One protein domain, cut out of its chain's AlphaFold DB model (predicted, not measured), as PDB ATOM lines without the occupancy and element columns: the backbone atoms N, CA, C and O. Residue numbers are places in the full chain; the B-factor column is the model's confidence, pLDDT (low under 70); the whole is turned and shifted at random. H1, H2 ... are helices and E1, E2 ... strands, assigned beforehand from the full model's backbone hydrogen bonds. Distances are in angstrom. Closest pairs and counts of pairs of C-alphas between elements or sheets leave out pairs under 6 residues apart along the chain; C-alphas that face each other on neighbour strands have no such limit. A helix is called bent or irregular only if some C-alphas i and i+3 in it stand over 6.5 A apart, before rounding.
ATOM      1  N   ARG A   2     138.244  95.096 137.238       90.31
ATOM      2  CA  ARG A   2     137.103  95.989 136.933       90.31
ATOM      3  C   ARG A   2     137.337  96.940 135.749       90.31
ATOM      4  O   ARG A   2     136.473  97.044 134.891       90.31
ATOM      5  N   ASN A   3     138.495  97.601 135.693       91.94
ATOM      6  CA  ASN A   3     138.790  98.556 134.621       91.94
ATOM      7  C   ASN A   3     138.879  97.872 133.253       91.94
ATOM      8  O   ASN A   3     138.243  98.347 132.327       91.94
ATOM      9  N   LEU A   4     139.568  96.730 133.159       90.31
ATOM     10  CA  LEU A   4     139.721  95.982 131.907       90.31
ATOM     11  C   LEU A   4     138.383  95.445 131.377       90.31
ATOM     12  O   LEU A   4     138.183  95.341 130.177       90.31
ATOM     13  N   THR A   5     137.452  95.115 132.274       89.31
ATOM     14  CA  THR A   5     136.097  94.690 131.896       89.31
ATOM     15  C   THR A   5     135.227  95.855 131.415       89.31
ATOM     16  O   THR A   5     134.327  95.642 130.614       89.31
ATOM     17  N   ALA A   6     135.467  97.072 131.911       94.38
ATOM     18  CA  ALA A   6     134.712  98.264 131.523       94.38
ATOM     19  C   ALA A   6     135.292  98.964 130.282       94.38
ATOM     20  O   ALA A   6     134.556  99.621 129.552       94.38
ATOM     21  N   ASN A   7     136.604  98.857 130.073       95.62
ATOM     22  CA  ASN A   7     137.328  99.410 128.941       95.62
ATOM     23  C   ASN A   7     138.581  98.560 128.689       95.62
ATOM     24  O   ASN A   7     139.463  98.472 129.546       95.62
ATOM     25  N   ASP A   8     138.649  97.941 127.518       96.19
ATOM     26  CA  ASP A   8     139.735  97.053 127.114       96.19
ATOM     27  C   ASP A   8     140.928  97.791 126.490       96.19
ATOM     28  O   ASP A   8     141.974  97.178 126.274       96.19
ATOM     29  N   ASN A   9     140.811  99.102 126.249       97.62
ATOM     30  CA  ASN A   9     141.905  99.921 125.740       97.62
ATOM     31  C   ASN A   9     142.970 100.114 126.819       97.62
ATOM     32  O   ASN A   9     142.735 100.737 127.859       97.62
ATOM     33  N   VAL A  10     144.168  99.606 126.544       97.19
ATOM     34  CA  VAL A  10     145.315  99.678 127.445       97.19
ATOM     35  C   VAL A  10     146.529 100.257 126.740       97.19
ATOM     36  O   VAL A  10     146.702 100.157 125.525       97.19
ATOM     37  N   THR A  11     147.398 100.867 127.535       96.31
ATOM     38  CA  THR A  11     148.734 101.272 127.109       96.31
ATOM     39  C   THR A  11     149.746 100.689 128.086       96.31
ATOM     40  O   THR A  11     149.546 100.753 129.300       96.31
ATOM     41  N   PHE A  12     150.804 100.078 127.559       94.44
ATOM     42  CA  PHE A  12     151.865  99.431 128.319       94.44
ATOM     43  C   PHE A  12     153.203 100.089 127.992       94.44
ATOM     44  O   PHE A  12     153.585 100.178 126.826       94.44
ATOM     45  N   HIS A  13     153.892 100.576 129.022       92.75
ATOM     46  CA  HIS A  13     155.183 101.243 128.888       92.75
ATOM     47  C   HIS A  13     156.279 100.283 129.336       92.75
ATOM     48  O   HIS A  13     156.271  99.816 130.477       92.75
ATOM     49  N   LEU A  14     157.211  99.990 128.437       88.94
ATOM     50  CA  LEU A  14     158.448  99.305 128.773       88.94
ATOM     51  C   LEU A  14     159.469 100.349 129.210       88.94
ATOM     52  O   LEU A  14     159.654 101.364 128.541       88.94
ATOM     53  N   GLU A  15     160.102 100.094 130.351       83.94
ATOM     54  CA  GLU A  15     161.203 100.923 130.823       83.94
ATOM     55  C   GLU A  15     162.312 100.945 129.762       83.94
ATOM     56  O   GLU A  15     162.600  99.920 129.139       83.94
ATOM     57  N   GLY A  16     162.837 102.141 129.500       82.81
ATOM     58  CA  GLY A  16     163.811 102.379 128.447       82.81
ATOM     59  C   GLY A  16     165.241 102.189 128.942       82.81
ATOM     60  O   GLY A  16     165.610 101.126 129.429       82.81
ATOM     61  N   ASN A  17     166.067 103.222 128.806       83.56
ATOM     62  CA  ASN A  17     167.484 103.172 129.176       83.56
ATOM     63  C   ASN A  17     167.793 103.569 130.638       83.56
ATOM     64  O   ASN A  17     168.956 103.812 130.953       83.56
ATOM     65  N   GLY A  18     166.793 103.705 131.515       78.19
ATOM     66  CA  GLY A  18     166.975 104.201 132.887       78.19
ATOM     67  C   GLY A  18     167.168 105.717 133.036       78.19
ATOM     68  O   GLY A  18     167.141 106.216 134.157       78.19
ATOM     69  N   GLU A  19     167.301 106.469 131.937       83.19
ATOM     70  CA  GLU A  19     167.530 107.927 131.930       83.19
ATOM     71  C   GLU A  19     166.337 108.714 131.354       83.19
ATOM     72  O   GLU A  19     166.424 109.911 131.087       83.19
ATOM     73  N   GLY A  20     165.200 108.042 131.151       75.25
ATOM     74  CA  GLY A  20     163.997 108.631 130.555       75.25
ATOM     75  C   GLY A  20     163.978 108.636 129.021       75.25
ATOM     76  O   GLY A  20     163.071 109.228 128.441       75.25
ATOM     77  N   GLY A  21     164.936 107.970 128.364       77.62
ATOM     78  CA  GLY A  21     164.971 107.763 126.912       77.62
ATOM     79  C   GLY A  21     164.650 106.321 126.503       77.62
ATOM     80  O   GLY A  21     164.613 105.423 127.344       77.62
ATOM     81  N   ALA A  22     164.441 106.096 125.199       85.25
ATOM     82  CA  ALA A  22     164.172 104.778 124.599       85.25
ATOM     83  C   ALA A  22     162.983 104.021 125.228       85.25
ATOM     84  O   ALA A  22     163.004 102.796 125.367       85.25
ATOM     85  N   ILE A  23     161.955 104.759 125.651       88.12
ATOM     86  CA  ILE A  23     160.748 104.189 126.250       88.12
ATOM     87  C   ILE A  23     159.860 103.670 125.126       88.12
ATOM     88  O   ILE A  23     159.321 104.453 124.351       88.12
ATOM     89  N   VAL A  24     159.633 102.359 125.096       92.25
ATOM     90  CA  VAL A  24     158.693 101.764 124.142       92.25
ATOM     91  C   VAL A  24     157.295 101.737 124.751       92.25
ATOM     92  O   VAL A  24     157.048 101.113 125.787       92.25
ATOM     93  N   VAL A  25     156.362 102.396 124.075       94.62
ATOM     94  CA  VAL A  25     154.944 102.476 124.420       94.62
ATOM     95  C   VAL A  25     154.142 101.611 123.456       94.62
ATOM     96  O   VAL A  25     154.148 101.832 122.246       94.62
ATOM     97  N   LEU A  26     153.421 100.634 124.001       96.69
ATOM     98  CA  LEU A  26     152.507  99.765 123.263       96.69
ATOM     99  C   LEU A  26     151.069 100.162 123.594       96.69
ATOM    100  O   LEU A  26     150.708 100.194 124.768       96.69
ATOM    101  N   THR A  27     150.229 100.393 122.588       97.88
ATOM    102  CA  THR A  27     148.792 100.670 122.772       97.88
ATOM    103  C   THR A  27     147.965  99.625 122.037       97.88
ATOM    104  O   THR A  27     148.336  99.178 120.950       97.88
ATOM    105  N   GLY A  28     146.844  99.209 122.626       97.75
ATOM    106  CA  GLY A  28     145.947  98.236 122.014       97.75
ATOM    107  C   GLY A  28     144.844  97.755 122.950       97.75
ATOM    108  O   GLY A  28     144.619  98.336 124.010       97.75
ATOM    109  N   GLY A  29     144.168  96.682 122.546       97.88
ATOM    110  CA  GLY A  29     143.123  96.036 123.338       97.88
ATOM    111  C   GLY A  29     143.686  94.910 124.203       97.88
ATOM    112  O   GLY A  29     144.601  94.198 123.777       97.88
ATOM    113  N   ALA A  30     143.139  94.713 125.400       97.19
ATOM    114  CA  ALA A  30     143.508  93.608 126.276       97.19
ATOM    115  C   ALA A  30     142.301  92.812 126.776       97.19
ATOM    116  O   ALA A  30     141.247  93.347 127.103       97.19
ATOM    117  N   THR A  31     142.479  91.498 126.872       95.94
ATOM    118  CA  THR A  31     141.441  90.561 127.296       95.94
ATOM    119  C   THR A  31     141.954  89.637 128.388       95.94
ATOM    120  O   THR A  31     143.153  89.379 128.516       95.94
ATOM    121  N   ILE A  32     141.029  89.131 129.201       94.44
ATOM    122  CA  ILE A  32     141.316  88.060 130.155       94.44
ATOM    123  C   ILE A  32     141.220  86.741 129.399       94.44
ATOM    124  O   ILE A  32     140.118  86.323 129.037       94.44
ATOM    125  N   ASP A  33     142.348  86.074 129.176       92.88
ATOM    126  CA  ASP A  33     142.381  84.836 128.395       92.88
ATOM    127  C   ASP A  33     142.544  83.609 129.291       92.88
ATOM    128  O   ASP A  33     143.647  83.128 129.543       92.88
ATOM    129  N   LYS A  34     141.409  83.065 129.735       89.31
ATOM    130  CA  LYS A  34     141.356  81.885 130.608       89.31
ATOM    131  C   LYS A  34     141.887  80.597 129.964       89.31
ATOM    132  O   LYS A  34     142.035  79.610 130.678       89.31
ATOM    133  N   ALA A  35     142.144  80.573 128.653       92.44
ATOM    134  CA  ALA A  35     142.747  79.416 127.992       92.44
ATOM    135  C   ALA A  35     144.272  79.361 128.190       92.44
ATOM    136  O   ALA A  35     144.884  78.303 128.013       92.44
ATOM    137  N   ILE A  36     144.900  80.483 128.565       91.62
ATOM    138  CA  ILE A  36     146.327  80.530 128.883       91.62
ATOM    139  C   ILE A  36     146.574  79.760 130.180       91.62
ATOM    140  O   ILE A  36     145.908  79.973 131.191       91.62
ATOM    141  N   GLN A  37     147.560  78.865 130.138       93.38
ATOM    142  CA  GLN A  37     147.949  78.075 131.300       93.38
ATOM    143  C   GLN A  37     148.483  78.969 132.437       93.38
ATOM    144  O   GLN A  37     148.899  80.107 132.212       93.38
ATOM    145  N   PRO A  38     148.536  78.475 133.677       91.81
ATOM    146  CA  PRO A  38     149.215  79.194 134.743       91.81
ATOM    147  C   PRO A  38     150.686  79.463 134.393       91.81
ATOM    148  O   PRO A  38     151.337  78.719 133.655       91.81
ATOM    149  N   VAL A  39     151.247  80.533 134.947       91.44
ATOM    150  CA  VAL A  39     152.659  80.907 134.746       91.44
ATOM    151  C   VAL A  39     153.643  79.808 135.169       91.44
ATOM    152  O   VAL A  39     154.701  79.682 134.556       91.44
ATOM    153  N   SER A  40     153.276  78.950 136.128       93.44
ATOM    154  CA  SER A  40     154.063  77.771 136.522       93.44
ATOM    155  C   SER A  40     154.288  76.779 135.369       93.44
ATOM    156  O   SER A  40     155.296  76.080 135.349       93.44
ATOM    157  N   SER A  41     153.414  76.763 134.357       94.88
ATOM    158  CA  SER A  41     153.565  75.948 133.142       94.88
ATOM    159  C   SER A  41     154.395  76.629 132.041       94.88
ATOM    160  O   SER A  41     154.686  76.017 131.014       94.88
ATOM    161  N   HIS A  42     154.804  77.889 132.223       94.00
ATOM    162  CA  HIS A  42     155.515  78.685 131.220       94.00
ATOM    163  C   HIS A  42     157.030  78.705 131.471       94.00
ATOM    164  O   HIS A  42     157.595  79.710 131.909       94.00
ATOM    165  N   LEU A  43     157.725  77.615 131.126       94.56
ATOM    166  CA  LEU A  43     159.162  77.447 131.412       94.56
ATOM    167  C   LEU A  43     160.045  78.601 130.901       94.56
ATOM    168  O   LEU A  43     160.960  79.031 131.600       94.56
ATOM    169  N   ARG A  44     159.750  79.162 129.717       95.81
ATOM    170  CA  ARG A  44     160.497  80.315 129.170       95.81
ATOM    171  C   ARG A  44     160.310  81.591 129.992       95.81
ATOM    172  O   ARG A  44     161.262  82.350 130.146       95.81
ATOM    173  N   PHE A  45     159.105  81.832 130.509       92.88
ATOM    174  CA  PHE A  45     158.835  82.974 131.382       92.88
ATOM    175  C   PHE A  45     159.609  82.824 132.693       92.88
ATOM    176  O   PHE A  45     160.318  83.742 133.096       92.88
ATOM    177  N   ILE A  46     159.537  81.639 133.305       96.00
ATOM    178  CA  ILE A  46     160.245  81.333 134.554       96.00
ATOM    179  C   ILE A  46     161.754  81.496 134.369       96.00
ATOM    180  O   ILE A  46     162.401  82.130 135.194       96.00
ATOM    181  N   ALA A  47     162.314  80.980 133.271       96.88
ATOM    182  CA  ALA A  47     163.733  81.138 132.968       96.88
ATOM    183  C   ALA A  47     164.125  82.617 132.821       96.88
ATOM    184  O   ALA A  47     165.125  83.042 133.393       96.88
ATOM    185  N   LYS A  48     163.315  83.415 132.108       96.00
ATOM    186  CA  LYS A  48     163.562  84.852 131.919       96.00
ATOM    187  C   LYS A  48     163.532  85.632 133.238       96.00
ATOM    188  O   LYS A  48     164.349  86.527 133.423       96.00
ATOM    189  N   TYR A  49     162.597  85.316 134.133       95.44
ATOM    190  CA  TYR A  49     162.350  86.087 135.357       95.44
ATOM    191  C   TYR A  49     162.858  85.413 136.637       95.44
ATOM    192  O   TYR A  49     162.512  85.858 137.730       95.44
ATOM    193  N   ARG A  50     163.701  84.374 136.532       95.69
ATOM    194  CA  ARG A  50     164.209  83.607 137.683       95.69
ATOM    195  C   ARG A  50     164.807  84.507 138.764       95.69
ATOM    196  O   ARG A  50     164.388  84.425 139.909       95.69
ATOM    197  N   SER A  51     165.708  85.414 138.388       96.38
ATOM    198  CA  SER A  51     166.364  86.323 139.338       96.38
ATOM    199  C   SER A  51     165.379  87.224 140.089       96.38
ATOM    200  O   SER A  51     165.596  87.535 141.256       96.38
ATOM    201  N   PHE A  52     164.287  87.632 139.439       94.62
ATOM    202  CA  PHE A  52     163.237  88.430 140.059       94.62
ATOM    203  C   PHE A  52     162.413  87.579 141.027       94.62
ATOM    204  O   PHE A  52     162.243  87.967 142.178       94.62
ATOM    205  N   LEU A  53     161.960  86.401 140.591       94.88
ATOM    206  CA  LEU A  53     161.229  85.465 141.447       94.88
ATOM    207  C   LEU A  53     162.027  85.140 142.720       94.88
ATOM    208  O   LEU A  53     161.498  85.285 143.818       94.88
ATOM    209  N   ASP A  54     163.316  84.826 142.577       95.62
ATOM    210  CA  ASP A  54     164.197  84.509 143.703       95.62
ATOM    211  C   ASP A  54     164.394  85.725 144.628       95.62
ATOM    212  O   ASP A  54     164.284  85.601 145.847       95.62
ATOM    213  N   ARG A  55     164.611  86.924 144.060       96.19
ATOM    214  CA  ARG A  55     164.768  88.177 144.825       96.19
ATOM    215  C   ARG A  55     163.549  88.497 145.691       96.19
ATOM    216  O   ARG A  55     163.717  89.037 146.782       96.19
ATOM    217  N   PHE A  56     162.346  88.199 145.206       94.00
ATOM    218  CA  PHE A  56     161.094  88.436 145.933       94.00
ATOM    219  C   PHE A  56     160.606  87.210 146.721       94.00
ATOM    220  O   PHE A  56     159.544  87.270 147.335       94.00
ATOM    221  N   GLY A  57     161.376  86.115 146.747       94.94
ATOM    222  CA  GLY A  57     161.028  84.899 147.487       94.94
ATOM    223  C   GLY A  57     159.822  84.146 146.917       94.94
ATOM    224  O   GLY A  57     159.153  83.412 147.645       94.94
ATOM    225  N   TRP A  58     159.518  84.325 145.631       96.00
ATOM    226  CA  TRP A  58     158.402  83.663 144.966       96.00
ATOM    227  C   TRP A  58     158.832  82.367 144.287       96.00
ATOM    228  O   TRP A  58     159.731  82.342 143.450       96.00
ATOM    229  N   THR A  59     158.109  81.285 144.571       96.06
ATOM    230  CA  THR A  59     158.136  80.094 143.713       96.06
ATOM    231  C   THR A  59     157.238  80.313 142.490       96.06
ATOM    232  O   THR A  59     156.298  81.111 142.565       96.06
ATOM    233  N   PRO A  60     157.456  79.608 141.364       94.81
ATOM    234  CA  PRO A  60     156.553  79.681 140.214       94.81
ATOM    235  C   PRO A  60     155.089  79.377 140.565       94.81
ATOM    236  O   PRO A  60     154.183  80.042 140.069       94.81
ATOM    237  N   GLU A  61     154.848  78.407 141.447       95.56
ATOM    238  CA  GLU A  61     153.513  78.021 141.912       95.56
ATOM    239  C   GLU A  61     152.903  79.085 142.828       95.56
ATOM    240  O   GLU A  61     151.703  79.345 142.753       95.56
ATOM    241  N   GLY A  62     153.717  79.710 143.687       95.69
ATOM    242  CA  GLY A  62     153.294  80.838 144.517       95.69
ATOM    243  C   GLY A  62     152.907  82.036 143.655       95.69
ATOM    244  O   GLY A  62     151.803  82.553 143.778       95.69
ATOM    245  N   PHE A  63     153.754  82.389 142.688       95.12
ATOM    246  CA  PHE A  63     153.467  83.456 141.734       95.12
ATOM    247  C   PHE A  63     152.199  83.164 140.911       95.12
ATOM    248  O   PHE A  63     151.366  84.045 140.728       95.12
ATOM    249  N   ALA A  64     151.996  81.915 140.476       94.69
ATOM    250  CA  ALA A  64     150.778  81.502 139.772       94.69
ATOM    251  C   ALA A  64     149.510  81.613 140.631       94.69
ATOM    252  O   ALA A  64     148.434  81.894 140.107       94.69
ATOM    253  N   ARG A  65     149.626  81.369 141.938       94.94
ATOM    254  CA  ARG A  65     148.522  81.478 142.895       94.94
ATOM    255  C   ARG A  65     148.151  82.932 143.161       94.94
ATOM    256  O   ARG A  65     146.966  83.248 143.186       94.94
ATOM    257  N   ASP A  66     149.154  83.785 143.343       94.00
ATOM    258  CA  ASP A  66     148.967  85.199 143.680       94.00
ATOM    259  C   ASP A  66     148.530  86.018 142.455       94.00
ATOM    260  O   ASP A  66     147.722  86.943 142.567       94.00
ATOM    261  N   TYR A  67     148.991  85.625 141.262       92.19
ATOM    262  CA  TYR A  67     148.659  86.253 139.980       92.19
ATOM    263  C   TYR A  67     148.016  85.246 139.011       92.19
ATOM    264  O   TYR A  67     148.574  84.944 137.951       92.19
ATOM    265  N   PRO A  68     146.810  84.732 139.321       92.44
ATOM    266  CA  PRO A  68     146.205  83.636 138.573       92.44
ATOM    267  C   PRO A  68     145.558  84.084 137.265       92.44
ATOM    268  O   PRO A  68     145.088  83.240 136.505       92.44
ATOM    269  N   THR A  69     145.458  85.397 137.013       92.81
ATOM    270  CA  THR A  69     144.706  85.887 135.860       92.81
ATOM    271  C   THR A  69     145.603  86.271 134.687       92.81
ATOM    272  O   THR A  69     146.221  87.338 134.720       92.81
ATOM    273  N   PRO A  70     145.630  85.466 133.615       92.50
ATOM    274  CA  PRO A  70     146.323  85.825 132.388       92.50
ATOM    275  C   PRO A  70     145.604  86.957 131.645       92.50
ATOM    276  O   PRO A  70     144.394  86.913 131.410       92.50
ATOM    277  N   ILE A  71     146.378  87.960 131.234       93.50
ATOM    278  CA  ILE A  71     145.927  89.061 130.380       93.50
ATOM    279  C   ILE A  71     146.670  88.953 129.048       93.50
ATOM    280  O   ILE A  71     147.901  88.918 129.026       93.50
ATOM    281  N   ARG A  72     145.927  88.908 127.939       94.56
ATOM    282  CA  ARG A  72     146.477  88.945 126.580       94.56
ATOM    283  C   ARG A  72     146.211  90.313 125.970       94.56
ATOM    284  O   ARG A  72     145.066  90.740 125.897       94.56
ATOM    285  N   MET A  73     147.265  90.966 125.496       96.12
ATOM    286  CA  MET A  73     147.176  92.218 124.752       96.12
ATOM    287  C   MET A  73     147.340  91.955 123.254       96.12
ATOM    288  O   MET A  73     148.239  91.217 122.853       96.12
ATOM    289  N   THR A  74     146.500  92.589 122.437       97.12
ATOM    290  CA  THR A  74     146.697  92.716 120.987       97.12
ATOM    291  C   THR A  74     147.183  94.130 120.705       97.12
ATOM    292  O   THR A  74     146.467  95.095 120.971       97.12
ATOM    293  N   ILE A  75     148.415  94.254 120.213       97.69
ATOM    294  CA  ILE A  75     149.059  95.548 119.964       97.69
ATOM    295  C   ILE A  75     148.474  96.161 118.689       97.69
ATOM    296  O   ILE A  75     148.457  95.511 117.646       97.69
ATOM    297  N   ALA A  76     148.020  97.409 118.783       97.88
ATOM    298  CA  ALA A  76     147.510  98.195 117.663       97.88
ATOM    299  C   ALA A  76     148.519  99.252 117.189       97.88
ATOM    300  O   ALA A  76     148.617  99.513 115.994       97.88
ATOM    301  N   SER A  77     149.288  99.844 118.108       97.62
ATOM    302  CA  SER A  77     150.335 100.815 117.771       97.62
ATOM    303  C   SER A  77     151.526 100.738 118.721       97.62
ATOM    304  O   SER A  77     151.399 100.313 119.873       97.62
ATOM    305  N   ILE A  78     152.676 101.190 118.222       95.88
ATOM    306  CA  ILE A  78     153.950 101.269 118.938       95.88
ATOM    307  C   ILE A  78     154.487 102.695 118.793       95.88
ATOM    308  O   ILE A  78     154.364 103.285 117.719       95.88
ATOM    309  N   ARG A  79     155.067 103.233 119.865       92.81
ATOM    310  CA  ARG A  79     155.817 104.492 119.882       92.81
ATOM    311  C   ARG A  79     157.110 104.297 120.675       92.81
ATOM    312  O   ARG A  79     157.063 103.658 121.722       92.81
ATOM    313  N   ASP A  80     158.207 104.862 120.196       85.25
ATOM    314  CA  ASP A  80     159.544 104.854 120.800       85.25
ATOM    315  C   ASP A  80     160.137 106.267 120.961       85.25
ATOM    316  O   ASP A  80     159.574 107.233 120.385       85.25
TER     317      ASP A  80
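What this domain is: This is residues 2 to 80 of the 80 residues of an uncharacterized protein of hydrothermal vent metagenome (UniProt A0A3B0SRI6). A strongly twisted three-stranded sheet bends into the back of an open C: the hairpin of E1 and E2, with the end of E3, makes one arm, H2 and H3 the other, and the middle is empty. H1 grazes the sheet. The 79 printed residues run H1 E1 E2 H2 H3 E3; the antiparallel sheet's order is E1, E2, E3. The class is mixed; the whole is loose, radius of gyration of the C-alphas 14.8 A, spanning 34 by 34 by 21 A.

How they stand to each other: E2, residues 24 to 32, bends by 67 degrees at 28; E3, residues 71 to 79, by 75 degrees at 76. N 31 and O 72 are 2.9 A apart, within hydrogen-bond range. E1, residues 9 to 14, is antiparallel to E2, with N 12 and O 26 at 2.8 A. H1, residues 2 to 6, only grazes the sheet with residues 3 to 5. H2, residues 43 to 55, and H3, residues 60 to 66, are not on it; they are close but not clearly touching, closest C-alphas Ile 46 and Pro 60, 7.0 A, about perpendicular at 76 degrees. H2 is irregular, C-alphas 48 and 51 being 8.1 A apart. O i to N i+4 pairs are within range throughout H1 and H3, and 7 of 9 in H2.

Where its parts are: H1 begins at C-alpha 2 (137.103, 95.989, 136.933); E3 ends at C-alpha 79 (155.817, 104.492, 119.882). From first to last C-alpha E1 measures 16.8 A, E2 22.9 A, E3 21.1 A and H2 18.1 A.

The domain as a whole: The farthest C-alphas, Glu 19 and Ala 35, are 38.0 A apart. The printed part has no cut, no link is long, and no printed residue is under pLDDT 70.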